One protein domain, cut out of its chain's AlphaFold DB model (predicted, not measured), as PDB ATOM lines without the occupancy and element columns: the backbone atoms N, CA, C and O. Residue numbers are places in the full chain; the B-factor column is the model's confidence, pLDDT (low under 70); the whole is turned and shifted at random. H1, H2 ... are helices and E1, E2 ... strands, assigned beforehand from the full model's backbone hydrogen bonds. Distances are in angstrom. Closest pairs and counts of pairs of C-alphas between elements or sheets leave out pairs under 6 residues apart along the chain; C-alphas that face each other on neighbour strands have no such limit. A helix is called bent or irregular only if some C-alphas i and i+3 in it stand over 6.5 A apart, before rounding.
ATOM      1  N   ARG A   5     195.837 291.233 162.443       68.19
ATOM      2  CA  ARG A   5     194.851 290.130 162.368       68.19
ATOM      3  C   ARG A   5     194.157 290.043 161.002       68.19
ATOM      4  O   ARG A   5     193.914 288.947 160.511       68.19
ATOM      5  N   HIS A   6     193.900 291.186 160.361       72.62
ATOM      6  CA  HIS A   6     193.297 291.245 159.026       72.62
ATOM      7  C   HIS A   6     194.162 290.551 157.952       72.62
ATOM      8  O   HIS A   6     193.628 289.862 157.086       72.62
ATOM      9  N   ARG A   7     195.500 290.636 158.047       77.31
ATOM     10  CA  ARG A   7     196.429 289.983 157.101       77.31
ATOM     11  C   ARG A   7     196.385 288.458 157.192       77.31
ATOM     12  O   ARG A   7     196.605 287.772 156.197       77.31
ATOM     13  N   LEU A   8     196.044 287.919 158.363       81.38
ATOM     14  CA  LEU A   8     195.915 286.474 158.561       81.38
ATOM     15  C   LEU A   8     194.702 285.891 157.821       81.38
ATOM     16  O   LEU A   8     194.737 284.728 157.425       81.38
ATOM     17  N   GLY A   9     193.667 286.698 157.559       83.56
ATOM     18  CA  GLY A   9     192.556 286.296 156.695       83.56
ATOM     19  C   GLY A   9     193.011 286.029 155.257       83.56
ATOM     20  O   GLY A   9     192.663 285.001 154.676       83.56
ATOM     21  N   TYR A  10     193.863 286.904 154.714       87.50
ATOM     22  CA  TYR A  10     194.449 286.718 153.385       87.50
ATOM     23  C   TYR A  10     195.359 285.485 153.328       87.50
ATOM     24  O   TYR A  10     195.237 284.669 152.416       87.50
ATOM     25  N   LEU A  11     196.214 285.290 154.338       89.00
ATOM     26  CA  LEU A  11     197.068 284.102 154.433       89.00
ATOM     27  C   LEU A  11     196.244 282.806 154.468       89.00
ATOM     28  O   LEU A  11     196.547 281.853 153.744       89.00
ATOM     29  N   ARG A  12     195.173 282.776 155.270       88.00
ATOM     30  CA  ARG A  12     194.232 281.651 155.300       88.00
ATOM     31  C   ARG A  12     193.688 281.368 153.901       88.00
ATOM     32  O   ARG A  12     193.758 280.234 153.447       88.00
ATOM     33  N   TYR A  13     193.210 282.390 153.199       89.38
ATOM     34  CA  TYR A  13     192.671 282.230 151.851       89.38
ATOM     35  C   TYR A  13     193.705 281.681 150.849       89.38
ATOM     36  O   TYR A  13     193.413 280.744 150.101       89.38
ATOM     37  N   VAL A  14     194.930 282.221 150.842       93.94
ATOM     38  CA  VAL A  14     196.002 281.774 149.934       93.94
ATOM     39  C   VAL A  14     196.385 280.316 150.201       93.94
ATOM     40  O   VAL A  14     196.535 279.527 149.260       93.94
ATOM     41  N   THR A  15     196.506 279.931 151.474       93.44
ATOM     42  CA  THR A  15     196.843 278.551 151.858       93.44
ATOM     43  C   THR A  15     195.709 277.570 151.548       93.44
ATOM     44  O   THR A  15     195.972 276.525 150.950       93.44
ATOM     45  N   GLU A  16     194.450 277.928 151.830       94.12
ATOM     46  CA  GLU A  16     193.260 277.133 151.477       94.12
ATOM     47  C   GLU A  16     193.188 276.869 149.970       94.12
ATOM     48  O   GLU A  16     192.978 275.741 149.508       94.12
ATOM     49  N   ARG A  17     193.416 277.918 149.171       95.44
ATOM     50  CA  ARG A  17     193.344 277.834 147.712       95.44
ATOM     51  C   ARG A  17     194.494 277.020 147.124       95.44
ATOM     52  O   ARG A  17     194.293 276.315 146.136       95.44
ATOM     53  N   SER A  18     195.677 277.076 147.734       96.62
ATOM     54  CA  SER A  18     196.831 276.262 147.330       96.62
ATOM     55  C   SER A  18     196.601 274.778 147.633       96.62
ATOM     56  O   SER A  18     196.789 273.931 146.754       96.62
ATOM     57  N   LEU A  19     196.102 274.464 148.833       95.56
ATOM     58  CA  LEU A  19     195.716 273.108 149.232       95.56
ATOM     59  C   LEU A  19     194.654 272.527 148.290       95.56
ATOM     60  O   LEU A  19     194.848 271.457 147.712       95.56
ATOM     61  N   THR A  20     193.543 273.240 148.088       96.38
ATOM     62  CA  THR A  20     192.426 272.728 147.277       96.38
ATOM     63  C   THR A  20     192.788 272.548 145.808       96.38
ATOM     64  O   THR A  20     192.381 271.553 145.210       96.38
ATOM     65  N   LYS A  21     193.614 273.429 145.227       96.88
ATOM     66  CA  LYS A  21     194.170 273.231 143.876       96.88
ATOM     67  C   LYS A  21     195.074 272.001 143.794       96.88
ATOM     68  O   LYS A  21     195.005 271.257 142.814       96.88
ATOM     69  N   THR A  22     195.888 271.763 144.819       97.56
ATOM     70  CA  THR A  22     196.781 270.596 144.874       97.56
ATOM     71  C   THR A  22     195.976 269.297 144.915       97.56
ATOM     72  O   THR A  22     196.235 268.379 144.136       97.56
ATOM     73  N   LEU A  23     194.939 269.241 145.757       96.38
ATOM     74  CA  LEU A  23     194.032 268.093 145.845       96.38
ATOM     75  C   LEU A  23     193.221 267.895 144.558       96.38
ATOM     76  O   LEU A  23     193.084 266.764 144.095       96.38
ATOM     77  N   ALA A  24     192.726 268.981 143.958       97.12
ATOM     78  CA  ALA A  24     192.007 268.950 142.686       97.12
ATOM     79  C   ALA A  24     192.852 268.288 141.590       97.12
ATOM     80  O   ALA A  24     192.399 267.349 140.935       97.12
ATOM     81  N   ARG A  25     194.120 268.706 141.462       97.44
ATOM     82  CA  ARG A  25     195.069 268.115 140.511       97.44
ATOM     83  C   ARG A  25     195.372 266.650 140.832       97.44
ATOM     84  O   ARG A  25     195.327 265.825 139.924       97.44
ATOM     85  N   LYS A  26     195.642 266.316 142.102       96.56
ATOM     86  CA  LYS A  26     195.962 264.942 142.540       96.56
ATOM     87  C   LYS A  26     194.841 263.955 142.206       96.56
ATOM     88  O   LYS A  26     195.115 262.874 141.701       96.56
ATOM     89  N   TYR A  27     193.594 264.337 142.464       94.44
ATOM     90  CA  TYR A  27     192.428 263.475 142.256       94.44
ATOM     91  C   TYR A  27     191.746 263.667 140.894       94.44
ATOM     92  O   TYR A  27     190.699 263.070 140.667       94.44
ATOM     93  N   ARG A  28     192.308 264.493 139.997       95.12
ATOM     94  CA  ARG A  28     191.725 264.840 138.685       95.12
ATOM     95  C   ARG A  28     190.266 265.325 138.778       95.12
ATOM     96  O   ARG A  28     189.420 264.975 137.962       95.12
ATOM     97  N   ILE A  29     189.970 266.149 139.780       96.00
ATOM     98  CA  ILE A  29     188.652 266.763 139.994       96.00
ATOM     99  C   ILE A  29     188.752 268.287 139.977       96.00
ATOM    100  O   ILE A  29     189.833 268.859 140.054       96.00
ATOM    101  N   THR A  30     187.611 268.968 139.904       95.81
ATOM    102  CA  THR A  30     187.563 270.431 139.992       95.81
ATOM    103  C   THR A  30     187.645 270.903 141.447       95.81
ATOM    104  O   THR A  30     187.227 270.205 142.372       95.81
ATOM    105  N   VAL A  31     188.147 272.121 141.670       95.69
ATOM    106  CA  VAL A  31     188.247 272.728 143.013       95.69
ATOM    107  C   VAL A  31     186.899 272.752 143.764       95.69
ATOM    108  O   VAL A  31     186.879 272.358 144.929       95.69
ATOM    109  N   PRO A  32     185.752 273.101 143.145       96.12
ATOM    110  CA  PRO A  32     184.451 273.006 143.816       96.12
ATOM    111  C   PRO A  32     184.100 271.591 144.294       96.12
ATOM    112  O   PRO A  32     183.511 271.432 145.363       96.12
ATOM    113  N   LYS A  33     184.499 270.544 143.552       95.94
ATOM    114  CA  LYS A  33     184.307 269.147 143.975       95.94
ATOM    115  C   LYS A  33     185.159 268.807 145.203       95.94
ATOM    116  O   LYS A  33     184.679 268.080 146.066       95.94
ATOM    117  N   VAL A  34     186.371 269.363 145.322       95.56
ATOM    118  CA  VAL A  34     187.211 269.233 146.533       95.56
ATOM    119  C   VAL A  34     186.495 269.837 147.740       95.56
ATOM    120  O   VAL A  34     186.332 269.154 148.747       95.56
ATOM    121  N   TYR A  35     186.003 271.074 147.621       95.06
ATOM    122  CA  TYR A  35     185.237 271.712 148.695       95.06
ATOM    123  C   TYR A  35     183.994 270.902 149.064       95.06
ATOM    124  O   TYR A  35     183.756 270.653 150.238       95.06
ATOM    125  N   ARG A  36     183.217 270.430 148.082       94.19
ATOM    126  CA  ARG A  36     182.031 269.600 148.349       94.19
ATOM    127  C   ARG A  36     182.379 268.306 149.090       94.19
ATOM    128  O   ARG A  36     181.596 267.891 149.936       94.19
ATOM    129  N   ARG A  37     183.516 267.685 148.763       93.00
ATOM    130  CA  ARG A  37     183.946 266.401 149.331       93.00
ATOM    131  C   ARG A  37     184.484 266.522 150.754       93.00
ATOM    132  O   ARG A  37     184.227 265.630 151.547       93.00
ATOM    133  N   TYR A  38     185.234 267.581 151.051       93.38
ATOM    134  CA  TYR A  38     185.962 267.701 152.320       93.38
ATOM    135  C   TYR A  38     185.430 268.796 153.246       93.38
ATOM    136  O   TYR A  38     185.957 268.939 154.343       93.38
ATOM    137  N   ARG A  39     184.424 269.590 152.840       91.81
ATOM    138  CA  ARG A  39     183.819 270.604 153.719       91.81
ATOM    139  C   ARG A  39     183.362 269.963 155.028       91.81
ATOM    140  O   ARG A  39     182.609 268.994 155.020       91.81
ATOM    141  N   ALA A  40     183.776 270.561 156.131       91.12
ATOM    142  CA  ALA A  40     183.378 270.155 157.464       91.12
ATOM    143  C   ALA A  40     183.101 271.390 158.323       91.12
ATOM    144  O   ALA A  40     183.661 272.472 158.104       91.12
ATOM    145  N   VAL A  41     182.217 271.215 159.300       90.06
ATOM    146  CA  VAL A  41     182.067 272.147 160.414       90.06
ATOM    147  C   VAL A  41     182.892 271.566 161.550       90.06
ATOM    148  O   VAL A  41     182.580 270.496 162.057       90.06
ATOM    149  N   LEU A  42     183.992 272.239 161.863       87.31
ATOM    150  CA  LEU A  42     184.918 271.864 162.918       87.31
ATOM    151  C   LEU A  42     184.426 272.480 164.219       87.31
ATOM    152  O   LEU A  42     184.208 273.694 164.267       87.31
ATOM    153  N   ASP A  43     184.267 271.655 165.245       82.81
ATOM    154  CA  ASP A  43     184.023 272.152 166.590       82.81
ATOM    155  C   ASP A  43     185.338 272.680 167.175       82.81
ATOM    156  O   ASP A  43     186.391 272.051 167.040       82.81
ATOM    157  N   THR A  44     185.312 273.888 167.728       80.81
ATOM    158  CA  THR A  44     186.508 274.554 168.267       80.81
ATOM    159  C   THR A  44     186.158 275.189 169.598       80.81
ATOM    160  O   THR A  44     185.005 275.543 169.818       80.81
ATOM    161  N   GLU A  45     187.154 275.416 170.456       75.94
ATOM    162  CA  GLU A  45     186.964 276.018 171.789       75.94
ATOM    163  C   GLU A  45     186.178 277.344 171.762       75.94
ATOM    164  O   GLU A  45     185.525 277.712 172.730       75.94
ATOM    165  N   HIS A  46     186.203 278.056 170.630       74.19
ATOM    166  CA  HIS A  46     185.506 279.328 170.432       74.19
ATOM    167  C   HIS A  46     184.297 279.224 169.481       74.19
ATOM    168  O   HIS A  46     183.926 280.217 168.847       74.19
ATOM    169  N   GLY A  47     183.715 278.031 169.341       80.50
ATOM    170  CA  GLY A  47     182.522 277.750 168.541       80.50
ATOM    171  C   GLY A  47     182.798 277.122 167.166       80.50
ATOM    172  O   GLY A  47     183.951 276.983 166.744       80.50
ATOM    173  N   PRO A  48     181.741 276.748 166.424       86.00
ATOM    174  CA  PRO A  48     181.871 276.010 165.173       86.00
ATOM    175  C   PRO A  48     182.517 276.854 164.068       86.00
ATOM    176  O   PRO A  48     182.135 278.001 163.809       86.00
ATOM    177  N   ARG A  49     183.481 276.274 163.347       85.12
ATOM    178  CA  ARG A  49     184.183 276.923 162.228       85.12
ATOM    179  C   ARG A  49     184.171 276.062 160.976       85.12
ATOM    180  O   ARG A  49     184.392 274.860 161.015       85.12
ATOM    181  N   ARG A  50     183.990 276.697 159.817       86.12
ATOM    182  CA  ARG A  50     184.105 276.017 158.519       86.12
ATOM    183  C   ARG A  50     185.566 275.695 158.211       86.12
ATOM    184  O   ARG A  50     186.409 276.598 158.252       86.12
ATOM    185  N   GLY A  51     185.827 274.446 157.852       90.25
ATOM    186  CA  GLY A  51     187.135 273.949 157.442       90.25
ATOM    187  C   GLY A  51     187.023 272.794 156.452       90.25
ATOM    188  O   GLY A  51     185.945 272.508 155.922       90.25
ATOM    189  N   LEU A  52     188.155 272.144 156.201       92.31
ATOM    190  CA  LEU A  52     188.225 270.913 155.420       92.31
ATOM    191  C   LEU A  52     188.705 269.787 156.331       92.31
ATOM    192  O   LEU A  52     189.698 269.969 157.029       92.31
ATOM    193  N   GLN A  53     188.035 268.639 156.319       93.06
ATOM    194  CA  GLN A  53     188.409 267.497 157.149       93.06
ATOM    195  C   GLN A  53     188.310 266.195 156.363       93.06
ATOM    196  O   GLN A  53     187.445 266.024 155.500       93.06
ATOM    197  N   VAL A  54     189.212 265.273 156.673       91.31
ATOM    198  CA  VAL A  54     189.116 263.877 156.266       91.31
ATOM    199  C   VAL A  54     189.491 262.995 157.448       91.31
ATOM    200  O   VAL A  54     190.503 263.223 158.109       91.31
ATOM    201  N   THR A  55     188.662 261.986 157.681       88.12
ATOM    202  CA  THR A  55     188.884 260.960 158.694       88.12
ATOM    203  C   THR A  55     189.131 259.648 157.971       88.12
ATOM    204  O   THR A  55     188.306 259.224 157.162       88.12
ATOM    205  N   VAL A  56     190.286 259.035 158.220       86.38
ATOM    206  CA  VAL A  56     190.668 257.749 157.630       86.38
ATOM    207  C   VAL A  56     190.749 256.715 158.745       86.38
ATOM    208  O   VAL A  56     191.468 256.909 159.727       86.38
ATOM    209  N   GLY A  57     189.991 255.628 158.594       82.25
ATOM    210  CA  GLY A  57     190.106 254.458 159.456       82.25
ATOM    211  C   GLY A  57     191.440 253.761 159.229       82.25
ATOM    212  O   GLY A  57     191.853 253.577 158.086       82.25
ATOM    213  N   LEU A  58     192.123 253.412 160.315       78.19
ATOM    214  CA  LEU A  58     193.287 252.540 160.272       78.19
ATOM    215  C   LEU A  58     192.853 251.137 160.694       78.19
ATOM    216  O   LEU A  58     192.249 250.974 161.756       78.19
ATOM    217  N   ASP A  59     193.188 250.134 159.887       77.50
ATOM    218  CA  ASP A  59     192.938 248.737 160.236       77.50
ATOM    219  C   ASP A  59     193.744 248.339 161.486       77.50
ATOM    220  O   ASP A  59     194.870 248.803 161.706       77.50
ATOM    221  N   GLY A  60     193.161 247.476 162.324       72.44
ATOM    222  CA  GLY A  60     193.826 246.931 163.514       72.44
ATOM    223  C   GLY A  60     193.659 247.746 164.804       72.44
ATOM    224  O   GLY A  60     194.575 247.773 165.622       72.44
ATOM    225  N   GLY A  61     192.521 248.424 164.995       73.75
ATOM    226  CA  GLY A  61     192.168 249.068 166.274       73.75
ATOM    227  C   GLY A  61     192.941 250.352 166.593       73.75
ATOM    228  O   GLY A  61     192.900 250.840 167.720       73.75
ATOM    229  N   ARG A  62     193.656 250.911 165.612       73.62
ATOM    230  CA  ARG A  62     194.372 252.183 165.760       73.62
ATOM    231  C   ARG A  62     193.389 253.360 165.713       73.62
ATOM    232  O   ARG A  62     192.379 253.279 165.010       73.62
ATOM    233  N   PRO A  63     193.677 254.464 166.426       77.38
ATOM    234  CA  PRO A  63     192.819 255.641 166.402       77.38
ATOM    235  C   PRO A  63     192.694 256.192 164.979       77.38
ATOM    236  O   PRO A  63     193.635 256.133 164.185       77.38
ATOM    237  N   LEU A  64     191.518 256.735 164.666       81.56
ATOM    238  CA  LEU A  64     191.229 257.333 163.365       81.56
ATOM    239  C   LEU A  64     192.226 258.460 163.062       81.56
ATOM    240  O   LEU A  64     192.450 259.344 163.891       81.56
ATOM    241  N   LEU A  65     192.789 258.468 161.852       85.62
ATOM    242  CA  LEU A  65     193.620 259.580 161.401       85.62
ATOM    243  C   LEU A  65     192.719 260.708 160.917       85.62
ATOM    244  O   LEU A  65     192.085 260.608 159.865       85.62
ATOM    245  N   VAL A  66     192.691 261.792 161.686       87.88
ATOM    246  CA  VAL A  66     191.965 263.012 161.341       87.88
ATOM    247  C   VAL A  66     192.952 264.027 160.780       87.88
ATOM    248  O   VAL A  66     193.794 264.562 161.500       87.88
ATOM    249  N   ALA A  67     192.844 264.312 159.485       90.12
ATOM    250  CA  ALA A  67     193.543 265.432 158.870       90.12
ATOM    251  C   ALA A  67     192.559 266.587 158.686       90.12
ATOM    252  O   ALA A  67     191.544 266.449 157.998       90.12
ATOM    253  N   GLN A  68     192.870 267.732 159.293       90.94
ATOM    254  CA  GLN A  68     192.023 268.918 159.254       90.94
ATOM    255  C   GLN A  68     192.789 270.149 158.778       90.94
ATOM    256  O   GLN A  68     193.950 270.365 159.119       90.94
ATOM    257  N   TRP A  69     192.105 270.973 157.997       90.19
ATOM    258  CA  TRP A  69     192.537 272.303 157.614       90.19
ATOM    259  C   TRP A  69     191.508 273.318 158.118       90.19
ATOM    260  O   TRP A  69     190.306 273.180 157.878       90.19
ATOM    261  N   GLY A  70     191.986 274.351 158.811       87.81
ATOM    262  CA  GLY A  70     191.140 275.310 159.521       87.81
ATOM    263  C   GLY A  70     190.979 274.947 160.998       87.81
ATOM    264  O   GLY A  70     191.826 274.271 161.569       87.81
TER     265      GLY A  70
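What this domain is: This is residues 5 to 70 of the 170 residues of the protein "Intron_maturas2 domain-containing protein" of Frankia sp. BMG5.36 (UniProt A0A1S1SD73). A long helix, H1, leads into a short helix, H2, which runs straight into a small, strongly bent sheet of two successive hairpins. The two hairpins, E1 with E2 and E2 with E3, point different ways, since the long strand E2 bends between them; the first part of H1, residues 5 to 11, and the tip of the second hairpin, residues 58 to 63, stick out from the body. The printed part has 66 residues, with two named helices and three named strands in the order H1, H2, E1, E2, E3, and the sheet, in the order E1, E2, E3, is antiparallel throughout. The class is mixed, helices and strands. The whole is loose, with a radius of gyration of the C-alphas of 13.8 A, and flat, spanning 44 by 35 by 16 A.

Where its parts are: H1 takes residues 5 to 26 and is 32.1 A long, beginning at C-alpha 5 at (194.851, 290.130, 162.368). H2 takes residues 31 to 38, 10.8 A, and ends at C-alpha 38 at (185.962, 267.701, 152.320). E1 takes residues 39 to 42, 9.3 A. E2 takes residues 49 to 56, 20.8 A. E3 takes residues 65 to 69, 13.3 A, and ends at C-alpha 69 at (192.537, 272.303, 157.614).

How they stand to each other: H1 and H2 touch, H1 with its residues 20 to 24 alone, and the closest C-alphas, those of Ala 24 and Val 31, are 5.3 A apart. Their lines are about perpendicular, at 86 degrees. H1 only grazes the sheet, with its residues 12 to 20; its closest C-alpha to E3 is that of Glu 16, 7.8 A from that of Trp 69. H2 is on the sheet, over E1, at a height over the sheet of 6.8 A, and stands up from it at 51 degrees. The closest C-alphas of H2 and E2 are those of Tyr 38 and Leu 52, 5.0 A apart. The three strands form a meander, each the antiparallel neighbour of the one before. E2, the inner strand, bends by 56 degrees at residue 52. Its pairing is staggered: residues 49 to 52 pair with E1, residues 52 to 56 with E3. In the hairpin of E1 and E2, N 42 and O 49 are 2.8 A apart, within hydrogen-bond range. In the hairpin of E2 and E3, N 54 and O 67 are 2.9 A apart and N 69 and O 52 are 2.8 A apart, both within that range. Every O i to N i+4 pair is within hydrogen-bond range in H2; in H1 16 of 18 are.

The domain as a whole: The two C-alphas farthest apart are those of His 6 and Gly 60, at 44.5 A. Without the stretches that stand free, the body has 53 residues and spans 34 by 29 by 15 A. The sheet is only just strongly twisted, with C-alphas up to 4.4 A off its best plane. The printed part has no cut, and no link is long. The mean pLDDT of the printed part is 88.3, and residue 5 is the one residue under 70.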